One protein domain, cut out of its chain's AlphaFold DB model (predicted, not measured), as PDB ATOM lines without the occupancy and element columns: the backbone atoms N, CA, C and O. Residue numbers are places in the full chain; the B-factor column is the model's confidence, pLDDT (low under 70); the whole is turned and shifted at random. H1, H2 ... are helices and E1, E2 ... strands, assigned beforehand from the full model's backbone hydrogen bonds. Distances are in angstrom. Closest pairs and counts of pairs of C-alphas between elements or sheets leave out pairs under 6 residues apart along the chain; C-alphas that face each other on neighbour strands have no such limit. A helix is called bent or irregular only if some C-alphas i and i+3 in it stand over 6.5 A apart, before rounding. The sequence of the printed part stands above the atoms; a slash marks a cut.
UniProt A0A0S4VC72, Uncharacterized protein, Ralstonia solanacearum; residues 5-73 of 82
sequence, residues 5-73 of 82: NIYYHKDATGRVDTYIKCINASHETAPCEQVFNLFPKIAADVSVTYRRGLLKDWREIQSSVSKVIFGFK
ATOM      1  N   ASN A   5      -4.324  50.545  -9.366       94.00
ATOM      2  CA  ASN A   5      -4.769  50.615  -7.981       94.00
ATOM      3  C   ASN A   5      -3.565  50.908  -7.095       94.00
ATOM      4  O   ASN A   5      -2.539  50.225  -7.192       94.00
ATOM      5  N   ILE A   6      -3.715  51.920  -6.245       95.44
ATOM      6  CA  ILE A   6      -2.685  52.369  -5.319       95.44
ATOM      7  C   ILE A   6      -3.070  51.962  -3.902       95.44
ATOM      8  O   ILE A   6      -4.145  52.311  -3.416       95.44
ATOM      9  N   TYR A   7      -2.160  51.265  -3.235       96.31
ATOM     10  CA  TYR A   7      -2.250  50.924  -1.824       96.31
ATOM     11  C   TYR A   7      -1.047  51.514  -1.101       96.31
ATOM     12  O   TYR A   7       0.041  51.629  -1.666       96.31
ATOM     13  N   TYR A   8      -1.227  51.884   0.158       97.12
ATOM     14  CA  TYR A   8      -0.125  52.328   0.996       97.12
ATOM     15  C   TYR A   8      -0.343  51.865   2.429       97.12
ATOM     16  O   TYR A   8      -1.475  51.720   2.895       97.12
ATOM     17  N   HIS A   9       0.763  51.646   3.120       96.94
ATOM     18  CA  HIS A   9       0.790  51.442   4.555       96.94
ATOM     19  C   HIS A   9       1.386  52.681   5.216       96.94
ATOM     20  O   HIS A   9       2.182  53.400   4.609       96.94
ATOM     21  N   LYS A  10       0.943  52.952   6.443       95.81
ATOM     22  CA  LYS A  10       1.528  53.975   7.299       95.81
ATOM     23  C   LYS A  10       2.058  53.309   8.552       95.81
ATOM     24  O   LYS A  10       1.384  52.452   9.123       95.81
ATOM     25  N   ASP A  11       3.232  53.735   8.984       92.56
ATOM     26  CA  ASP A  11       3.783  53.333  10.266       92.56
ATOM     27  C   ASP A  11       2.979  53.925  11.442       92.56
ATOM     28  O   ASP A  11       2.031  54.699  11.272       92.56
ATOM     29  N   ALA A  12       3.380  53.581  12.666       93.69
ATOM     30  CA  ALA A  12       2.746  54.086  13.884       93.69
ATOM     31  C   ALA A  12       2.836  55.619  14.045       93.69
ATOM     32  O   ALA A  12       2.075  56.196  14.817       93.69
ATOM     33  N   THR A  13       3.742  56.287  13.323       94.62
ATOM     34  CA  THR A  13       3.880  57.752  13.309       94.62
ATOM     35  C   THR A  13       3.005  58.415  12.241       94.62
ATOM     36  O   THR A  13       2.969  59.641  12.137       94.62
ATOM     37  N   GLY A  14       2.287  57.619  11.443       94.12
ATOM     38  CA  GLY A  14       1.446  58.086  10.346       94.12
ATOM     39  C   GLY A  14       2.207  58.369   9.047       94.12
ATOM     40  O   GLY A  14       1.601  58.877   8.097       94.12
ATOM     41  N   ARG A  15       3.504  58.046   8.975       92.62
ATOM     42  CA  ARG A  15       4.325  58.215   7.769       92.62
ATOM     43  C   ARG A  15       4.153  57.019   6.847       92.62
ATOM     44  O   ARG A  15       4.073  55.889   7.312       92.62
ATOM     45  N   VAL A  16       4.098  57.268   5.540       94.31
ATOM     46  CA  VAL A  16       4.027  56.187   4.550       94.31
ATOM     47  C   VAL A  16       5.370  55.464   4.512       94.31
ATOM     48  O   VAL A  16       6.384  56.061   4.159       94.31
ATOM     49  N   ASP A  17       5.365  54.188   4.877       94.81
ATOM     50  CA  ASP A  17       6.540  53.310   4.911       94.81
ATOM     51  C   ASP A  17       6.497  52.237   3.813       94.81
ATOM     52  O   ASP A  17       7.494  51.564   3.548       94.81
ATOM     53  N   THR A  18       5.352  52.062   3.152       97.50
ATOM     54  CA  THR A  18       5.188  51.143   2.023       97.50
ATOM     55  C   THR A  18       4.161  51.683   1.041       97.50
ATOM     56  O   THR A  18       3.083  52.135   1.429       97.50
ATOM     57  N   TYR A  19       4.480  51.585  -0.242       97.56
ATOM     58  CA  TYR A  19       3.627  51.967  -1.360       97.56
ATOM     59  C   TYR A  19       3.522  50.798  -2.336       97.56
ATOM     60  O   TYR A  19       4.530  50.179  -2.656       97.56
ATOM     61  N   ILE A  20       2.317  50.479  -2.806       98.12
ATOM     62  CA  ILE A  20       2.081  49.377  -3.741       98.12
ATOM     63  C   ILE A  20       1.217  49.867  -4.896       98.12
ATOM     64  O   ILE A  20       0.115  50.379  -4.697       98.12
ATOM     65  N   LYS A  21       1.699  49.658  -6.116       96.81
ATOM     66  CA  LYS A  21       1.021  50.000  -7.363       96.81
ATOM     67  C   LYS A  21       0.745  48.728  -8.152       96.81
ATOM     68  O   LYS A  21       1.670  48.069  -8.607       96.81
ATOM     69  N   CYS A  22      -0.525  48.404  -8.362       95.56
ATOM     70  CA  CYS A  22      -0.939  47.234  -9.139       95.56
ATOM     71  C   CYS A  22      -1.623  47.651 -10.432       95.56
ATOM     72  O   CYS A  22      -2.465  48.549 -10.405       95.56
ATOM     73  N   ILE A  23      -1.333  46.964 -11.541       93.19
ATOM     74  CA  ILE A  23      -2.109  47.143 -12.775       93.19
ATOM     75  C   ILE A  23      -3.579  46.809 -12.485       93.19
ATOM     76  O   ILE A  23      -3.901  45.757 -11.917       93.19
ATOM     77  N   ASN A  24      -4.482  47.713 -12.869       87.06
ATOM     78  CA  ASN A  24      -5.924  47.556 -12.728       87.06
ATOM     79  C   ASN A  24      -6.490  46.652 -13.833       87.06
ATOM     80  O   ASN A  24      -7.278  47.065 -14.675       87.06
ATOM     81  N   ALA A  25      -6.040  45.402 -13.838       84.19
ATOM     82  CA  ALA A  25      -6.598  44.336 -14.651       84.19
ATOM     83  C   ALA A  25      -7.233  43.276 -13.742       84.19
ATOM     84  O   ALA A  25      -6.816  43.089 -12.596       84.19
ATOM     85  N   SER A  26      -8.250  42.586 -14.257       75.81
ATOM     86  CA  SER A  26      -9.023  41.581 -13.519       75.81
ATOM     87  C   SER A  26      -8.310  40.234 -13.356       75.81
ATOM     88  O   SER A  26      -8.773  39.401 -12.582       75.81
ATOM     89  N   HIS A  27      -7.195  40.000 -14.055       80.81
ATOM     90  CA  HIS A  27      -6.472  38.728 -14.010       80.81
ATOM     91  C   HIS A  27      -5.383  38.709 -12.923       80.81
ATOM     92  O   HIS A  27      -4.654  39.681 -12.724       80.81
ATOM     93  N   GLU A  28      -5.224  37.568 -12.245       82.75
ATOM     94  CA  GLU A  28      -4.304  37.409 -11.104       82.75
ATOM     95  C   GLU A  28      -2.819  37.570 -11.456       82.75
ATOM     96  O   GLU A  28      -1.997  37.855 -10.582       82.75
ATOM     97  N   THR A  29      -2.460  37.400 -12.730       87.25
ATOM     98  CA  THR A  29      -1.089  37.563 -13.231       87.25
ATOM     99  C   THR A  29      -0.687  39.024 -13.430       87.25
ATOM    100  O   THR A  29       0.484  39.281 -13.710       87.25
ATOM    101  N   ALA A  30      -1.613  39.973 -13.249       91.62
ATOM    102  CA  ALA A  30      -1.326  41.396 -13.338       91.62
ATOM    103  C   ALA A  30      -0.238  41.767 -12.312       91.62
ATOM    104  O   ALA A  30      -0.345  41.365 -11.153       91.62
ATOM    105  N   PRO A  31       0.820  42.494 -12.695       94.62
ATOM    106  CA  PRO A  31       1.898  42.823 -11.776       94.62
ATOM    107  C   PRO A  31       1.486  43.903 -10.769       94.62
ATOM    108  O   PRO A  31       0.755  44.849 -11.086       94.62
ATOM    109  N   CYS A  32       2.020  43.759  -9.562       96.69
ATOM    110  CA  CYS A  32       2.096  44.761  -8.515       96.69
ATOM    111  C   CYS A  32       3.563  45.091  -8.256       96.69
ATOM    112  O   CYS A  32       4.390  44.187  -8.149       96.69
ATOM    113  N   GLU A  33       3.865  46.375  -8.137       97.81
ATOM    114  CA  GLU A  33       5.149  46.896  -7.685       97.81
ATOM    115  C   GLU A  33       4.981  47.417  -6.260       97.81
ATOM    116  O   GLU A  33       4.138  48.278  -6.014       97.81
ATOM    117  N   GLN A  34       5.770  46.893  -5.329       98.38
ATOM    118  CA  GLN A  34       5.828  47.327  -3.940       98.38
ATOM    119  C   GLN A  34       7.155  48.026  -3.673       98.38
ATOM    120  O   GLN A  34       8.211  47.447  -3.911       98.38
ATOM    121  N   VAL A  35       7.091  49.225  -3.103       98.06
ATOM    122  CA  VAL A  35       8.239  50.040  -2.711       98.06
ATOM    123  C   VAL A  35       8.209  50.275  -1.203       98.06
ATOM    124  O   VAL A  35       7.181  50.681  -0.659       98.06
ATOM    125  N   PHE A  36       9.326  50.024  -0.523       97.50
ATOM    126  CA  PHE A  36       9.508  50.279   0.911       97.50
ATOM    127  C   PHE A  36      10.973  50.593   1.231       97.50
ATOM    128  O   PHE A  36      11.863  50.322   0.426       97.50
ATOM    129  N   ASN A  37      11.226  51.142   2.421       94.12
ATOM    130  CA  ASN A  37      12.578  51.454   2.889       94.12
ATOM    131  C   ASN A  37      13.024  50.525   4.032       94.12
ATOM    132  O   ASN A  37      12.204  49.934   4.737       94.12
ATOM    133  N   LEU A  38      14.342  50.405   4.219       93.19
ATOM    134  CA  LEU A  38      14.969  49.598   5.280       93.19
ATOM    135  C   LEU A  38      15.532  50.440   6.442       93.19
ATOM    136  O   LEU A  38      16.357  49.961   7.236       93.19
ATOM    137  N   PHE A  39      15.100  51.698   6.556       88.69
ATOM    138  CA  PHE A  39      15.561  52.613   7.595       88.69
ATOM    139  C   PHE A  39      15.042  52.169   8.981       88.69
ATOM    140  O   PHE A  39      13.951  51.606   9.079       88.69
ATOM    141  N   PRO A  40      15.789  52.376  10.082       89.06
ATOM    142  CA  PRO A  40      17.125  52.976  10.183       89.06
ATOM    143  C   PRO A  40      18.278  51.984  10.016       89.06
ATOM    144  O   PRO A  40      19.437  52.371  10.127       89.06
ATOM    145  N   LYS A  41      17.995  50.695   9.785       89.75
ATOM    146  CA  LYS A  41      19.040  49.662   9.755       89.75
ATOM    147  C   LYS A  41      19.967  49.815   8.552       89.75
ATOM    148  O   LYS A  41      21.168  49.585   8.690       89.75
ATOM    149  N   ILE A  42      19.401  50.155   7.393       89.12
ATOM    150  CA  ILE A  42      20.114  50.412   6.140       89.12
ATOM    151  C   ILE A  42      19.410  51.571   5.424       89.12
ATOM    152  O   ILE A  42      18.188  51.570   5.296       89.12
ATOM    153  N   ALA A  43      20.173  52.543   4.928       91.31
ATOM    154  CA  ALA A  43      19.661  53.560   4.014       91.31
ATOM    155  C   ALA A  43      19.511  52.954   2.607       91.31
ATOM    156  O   ALA A  43      20.419  53.051   1.785       91.31
ATOM    157  N   ALA A  44      18.401  52.252   2.373       90.88
ATOM    158  CA  ALA A  44      18.085  51.623   1.095       90.88
ATOM    159  C   ALA A  44      16.578  51.659   0.817       90.88
ATOM    160  O   ALA A  44      15.773  51.378   1.712       90.88
ATOM    161  N   ASP A  45      16.243  51.935  -0.442       94.44
ATOM    162  CA  ASP A  45      14.912  51.771  -1.019       94.44
ATOM    163  C   ASP A  45      14.850  50.443  -1.777       94.44
ATOM    164  O   ASP A  45      15.769  50.080  -2.513       94.44
ATOM    165  N   VAL A  46      13.764  49.703  -1.585       96.88
ATOM    166  CA  VAL A  46      13.565  48.373  -2.158       96.88
ATOM    167  C   VAL A  46      12.305  48.397  -3.007       96.88
ATOM    168  O   VAL A  46      11.237  48.728  -2.497       96.88
ATOM    169  N   SER A  47      12.426  48.020  -4.283       97.81
ATOM    170  CA  SER A  47      11.287  47.754  -5.168       97.81
ATOM    171  C   SER A  47      11.189  46.255  -5.449       97.81
ATOM    172  O   SER A  47      12.184  45.608  -5.786       97.81
ATOM    173  N   VAL A  48       9.995  45.692  -5.275       97.56
ATOM    174  CA  VAL A  48       9.697  44.276  -5.513       97.56
ATOM    175  C   VAL A  48       8.482  44.171  -6.422       97.56
ATOM    176  O   VAL A  48       7.425  44.723  -6.119       97.56
ATOM    177  N   THR A  49       8.614  43.405  -7.503       97.50
ATOM    178  CA  THR A  49       7.512  43.122  -8.430       97.50
ATOM    179  C   THR A  49       7.001  41.702  -8.234       97.50
ATOM    180  O   THR A  49       7.776  40.747  -8.263       97.50
ATOM    181  N   TYR A  50       5.689  41.544  -8.076       96.56
ATOM    182  CA  TYR A  50       5.030  40.243  -7.941       96.56
ATOM    183  C   TYR A  50       3.635  40.238  -8.573       96.56
ATOM    184  O   TYR A  50       3.101  41.272  -8.966       96.56
ATOM    185  N   ARG A  51       3.032  39.053  -8.706       95.50
ATOM    186  CA  ARG A  51       1.678  38.887  -9.260       95.50
ATOM    187  C   ARG A  51       0.617  39.370  -8.274       95.50
ATOM    188  O   ARG A  51       0.741  39.122  -7.079       95.50
ATOM    189  N   ARG A  52      -0.472  39.956  -8.769       93.38
ATOM    190  CA  ARG A  52      -1.578  40.496  -7.964       93.38
ATOM    191  C   ARG A  52      -2.178  39.489  -6.983       93.38
ATOM    192  O   ARG A  52      -2.570  39.898  -5.895       93.38
ATOM    193  N   GLY A  53      -2.194  38.197  -7.315       93.06
ATOM    194  CA  GLY A  53      -2.633  37.141  -6.388       93.06
ATOM    195  C   GLY A  53      -1.857  37.095  -5.057       93.06
ATOM    196  O   GLY A  53      -2.394  36.629  -4.056       93.06
ATOM    197  N   LEU A  54      -0.632  37.635  -5.026       95.88
ATOM    198  CA  LEU A  54       0.231  37.717  -3.841       95.88
ATOM    199  C   LEU A  54       0.097  39.041  -3.072       95.88
ATOM    200  O   LEU A  54       0.753  39.225  -2.052       95.88
ATOM    201  N   LEU A  55      -0.758  39.972  -3.520       95.50
ATOM    202  CA  LEU A  55      -0.938  41.271  -2.862       95.50
ATOM    203  C   LEU A  55      -1.345  41.130  -1.392       95.50
ATOM    204  O   LEU A  55      -0.905  41.912  -0.562       95.50
ATOM    205  N   LYS A  56      -2.160  40.128  -1.049       96.25
ATOM    206  CA  LYS A  56      -2.564  39.856   0.341       96.25
ATOM    207  C   LYS A  56      -1.378  39.514   1.259       96.25
ATOM    208  O   LYS A  56      -1.449  39.783   2.454       96.25
ATOM    209  N   ASP A  57      -0.282  39.016   0.690       97.88
ATOM    210  CA  ASP A  57       0.905  38.534   1.401       97.88
ATOM    211  C   ASP A  57       2.043  39.581   1.398       97.88
ATOM    212  O   ASP A  57       3.175  39.293   1.791       97.88
ATOM    213  N   TRP A  58       1.764  40.828   0.990       97.75
ATOM    214  CA  TRP A  58       2.758  41.902   0.821       97.75
ATOM    215  C   TRP A  58       3.663  42.132   2.045       97.75
ATOM    216  O   TRP A  58       4.849  42.439   1.899       97.75
ATOM    217  N   ARG A  59       3.126  41.962   3.264       97.25
ATOM    218  CA  ARG A  59       3.893  42.098   4.516       97.25
ATOM    219  C   ARG A  59       4.914  40.978   4.680       97.25
ATOM    220  O   ARG A  59       6.027  41.221   5.146       97.25
ATOM    221  N   GLU A  60       4.539  39.756   4.316       98.25
ATOM    222  CA  GLU A  60       5.429  38.599   4.379       98.25
ATOM    223  C   GLU A  60       6.529  38.705   3.320       98.25
ATOM    224  O   GLU A  60       7.700  38.484   3.635       98.25
ATOM    225  N   ILE A  61       6.178  39.145   2.106       98.00
ATOM    226  CA  ILE A  61       7.139  39.451   1.036       98.00
ATOM    227  C   ILE A  61       8.148  40.499   1.518       98.00
ATOM    228  O   ILE A  61       9.355  40.265   1.450       98.00
ATOM    229  N   GLN A  62       7.670  41.614   2.079       97.81
ATOM    230  CA  GLN A  62       8.521  42.669   2.633       97.81
ATOM    231  C   GLN A  62       9.473  42.135   3.702       97.81
ATOM    232  O   GLN A  62      10.675  42.395   3.650       97.81
ATOM    233  N   SER A  63       8.946  41.373   4.662       97.12
ATOM    234  CA  SER A  63       9.725  40.785   5.756       97.12
ATOM    235  C   SER A  63      10.806  39.839   5.232       97.12
ATOM    236  O   SER A  63      11.965  39.933   5.640       97.12
ATOM    237  N   SER A  64      10.460  38.968   4.284       97.38
ATOM    238  CA  SER A  64      11.378  37.988   3.701       97.38
ATOM    239  C   SER A  64      12.480  38.649   2.874       97.38
ATOM    240  O   SER A  64      13.657  38.354   3.086       97.38
ATOM    241  N   VAL A  65      12.136  39.605   2.006       96.56
ATOM    242  CA  VAL A  65      13.121  40.382   1.234       96.56
ATOM    243  C   VAL A  65      14.035  41.178   2.166       96.56
ATOM    244  O   VAL A  65      15.254  41.151   2.005       96.56
ATOM    245  N   SER A  66      13.476  41.816   3.199       96.19
ATOM    246  CA  SER A  66      14.263  42.552   4.196       96.19
ATOM    247  C   SER A  66      15.273  41.646   4.903       96.19
ATOM    248  O   SER A  66      16.428  42.031   5.057       96.19
ATOM    249  N   LYS A  67      14.876  40.427   5.305       95.25
ATOM    250  CA  LYS A  67      15.780  39.447   5.933       95.25
ATOM    251  C   LYS A  67      16.945  39.072   5.019       95.25
ATOM    252  O   LYS A  67      18.078  39.034   5.492       95.25
ATOM    253  N   VAL A  68      16.679  38.836   3.732       94.75
ATOM    254  CA  VAL A  68      17.727  38.545   2.740       94.75
ATOM    255  C   VAL A  68      18.702  39.719   2.636       94.75
ATOM    256  O   VAL A  68      19.908  39.519   2.749       94.75
ATOM    257  N   ILE A  69      18.193  40.950   2.514       93.62
ATOM    258  CA  ILE A  69      19.040  42.147   2.407       93.62
ATOM    259  C   ILE A  69      19.859  42.372   3.684       93.62
ATOM    260  O   ILE A  69      21.060  42.630   3.613       93.62
ATOM    261  N   PHE A  70      19.248  42.218   4.861       91.88
ATOM    262  CA  PHE A  70      19.962  42.322   6.135       91.88
ATOM    263  C   PHE A  70      21.055  41.257   6.288       91.88
ATOM    264  O   PHE A  70      22.067  41.536   6.928       91.88
ATOM    265  N   GLY A  71      20.892  40.083   5.671       90.00
ATOM    266  CA  GLY A  71      21.911  39.033   5.628       90.00
ATOM    267  C   GLY A  71      23.168  39.403   4.832       90.00
ATOM    268  O   GLY A  71      24.237  38.876   5.124       90.00
ATOM    269  N   PHE A  72      23.086  40.342   3.881       84.69
ATOM    270  CA  PHE A  72      24.258  40.825   3.134       84.69
ATOM    271  C   PHE A  72      25.111  41.836   3.904       84.69
ATOM    272  O   PHE A  72      26.190  42.210   3.439       84.69
ATOM    273  N   LYS A  73      24.656  42.312   5.069       76.50
ATOM    274  CA  LYS A  73      25.416  43.283   5.856       76.50
ATOM    275  C   LYS A  73      26.759  42.668   6.265       76.50
ATOM    276  O   LYS A  73      26.805  41.750   7.078       76.50
TER     277      LYS A  73
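What this domain is: This is residues 5 to 73 of the 82 residues of an uncharacterized protein of Ralstonia solanacearum (UniProt A0A0S4VC72). One twisted sheet of four strands has a single long helix, H1, over one face; the other face is bare. H1 runs slantwise over E2, E3 and E4, and leaves the edge strand E1 uncovered. The printed part has 69 residues with four named strands and one named helix, in the order E1, E2, E3, E4, H1; the sheet order is E1, E2, E3, E4, antiparallel throughout, and the class is mixed. The whole is compact, with a radius of gyration of the C-alphas of 12.6 A and spans of 38 by 28 by 15 A.

Where its parts are: E1, residues 5 to 10, begins at C-alpha 5 (-4.769, 50.615, -7.981) and is 16.9 A long. E2, residues 16 to 23, spans 20.5 A, E3, residues 31 to 37, 20.1 A, and E4, residues 45 to 51, 20.2 A. H1, residues 52 to 71, spans 27.2 A and ends at C-alpha 71 (21.911, 39.033, 5.628). H1 is irregular, with C-alphas 56 and 59 8.0 A apart, and has a kink of 73 degrees near residue 59.

How they stand to each other: The strands form a meander, each the antiparallel neighbour of the one before, and each successive two are a hairpin. N 7 and O 20 of E1 and E2 are 2.8 A apart, N 21 and O 33 of E2 and E3 2.8 A, and N 34 and O 48 of E3 and E4 2.8 A, within hydrogen-bond range. E1 and E4 are apart. H1 is on the sheet in two layers, the helix on one face, at a height over the sheet of 8.8 A. On the local plane it stands at 38 degrees to E3. The closest C-alphas of E3 and H1 are those of Cys 32 and Arg 52, 5.7 A apart. In H1, 11 of 16 O i to N i+4 pairs are within hydrogen-bond range.

The domain as a whole: The two C-alphas farthest apart, those of Ser 26 and Lys 73, are 39.6 A apart. The printed part has no cut and no long link. The mean pLDDT of the printed part is 93.6, and no printed residue is under 70.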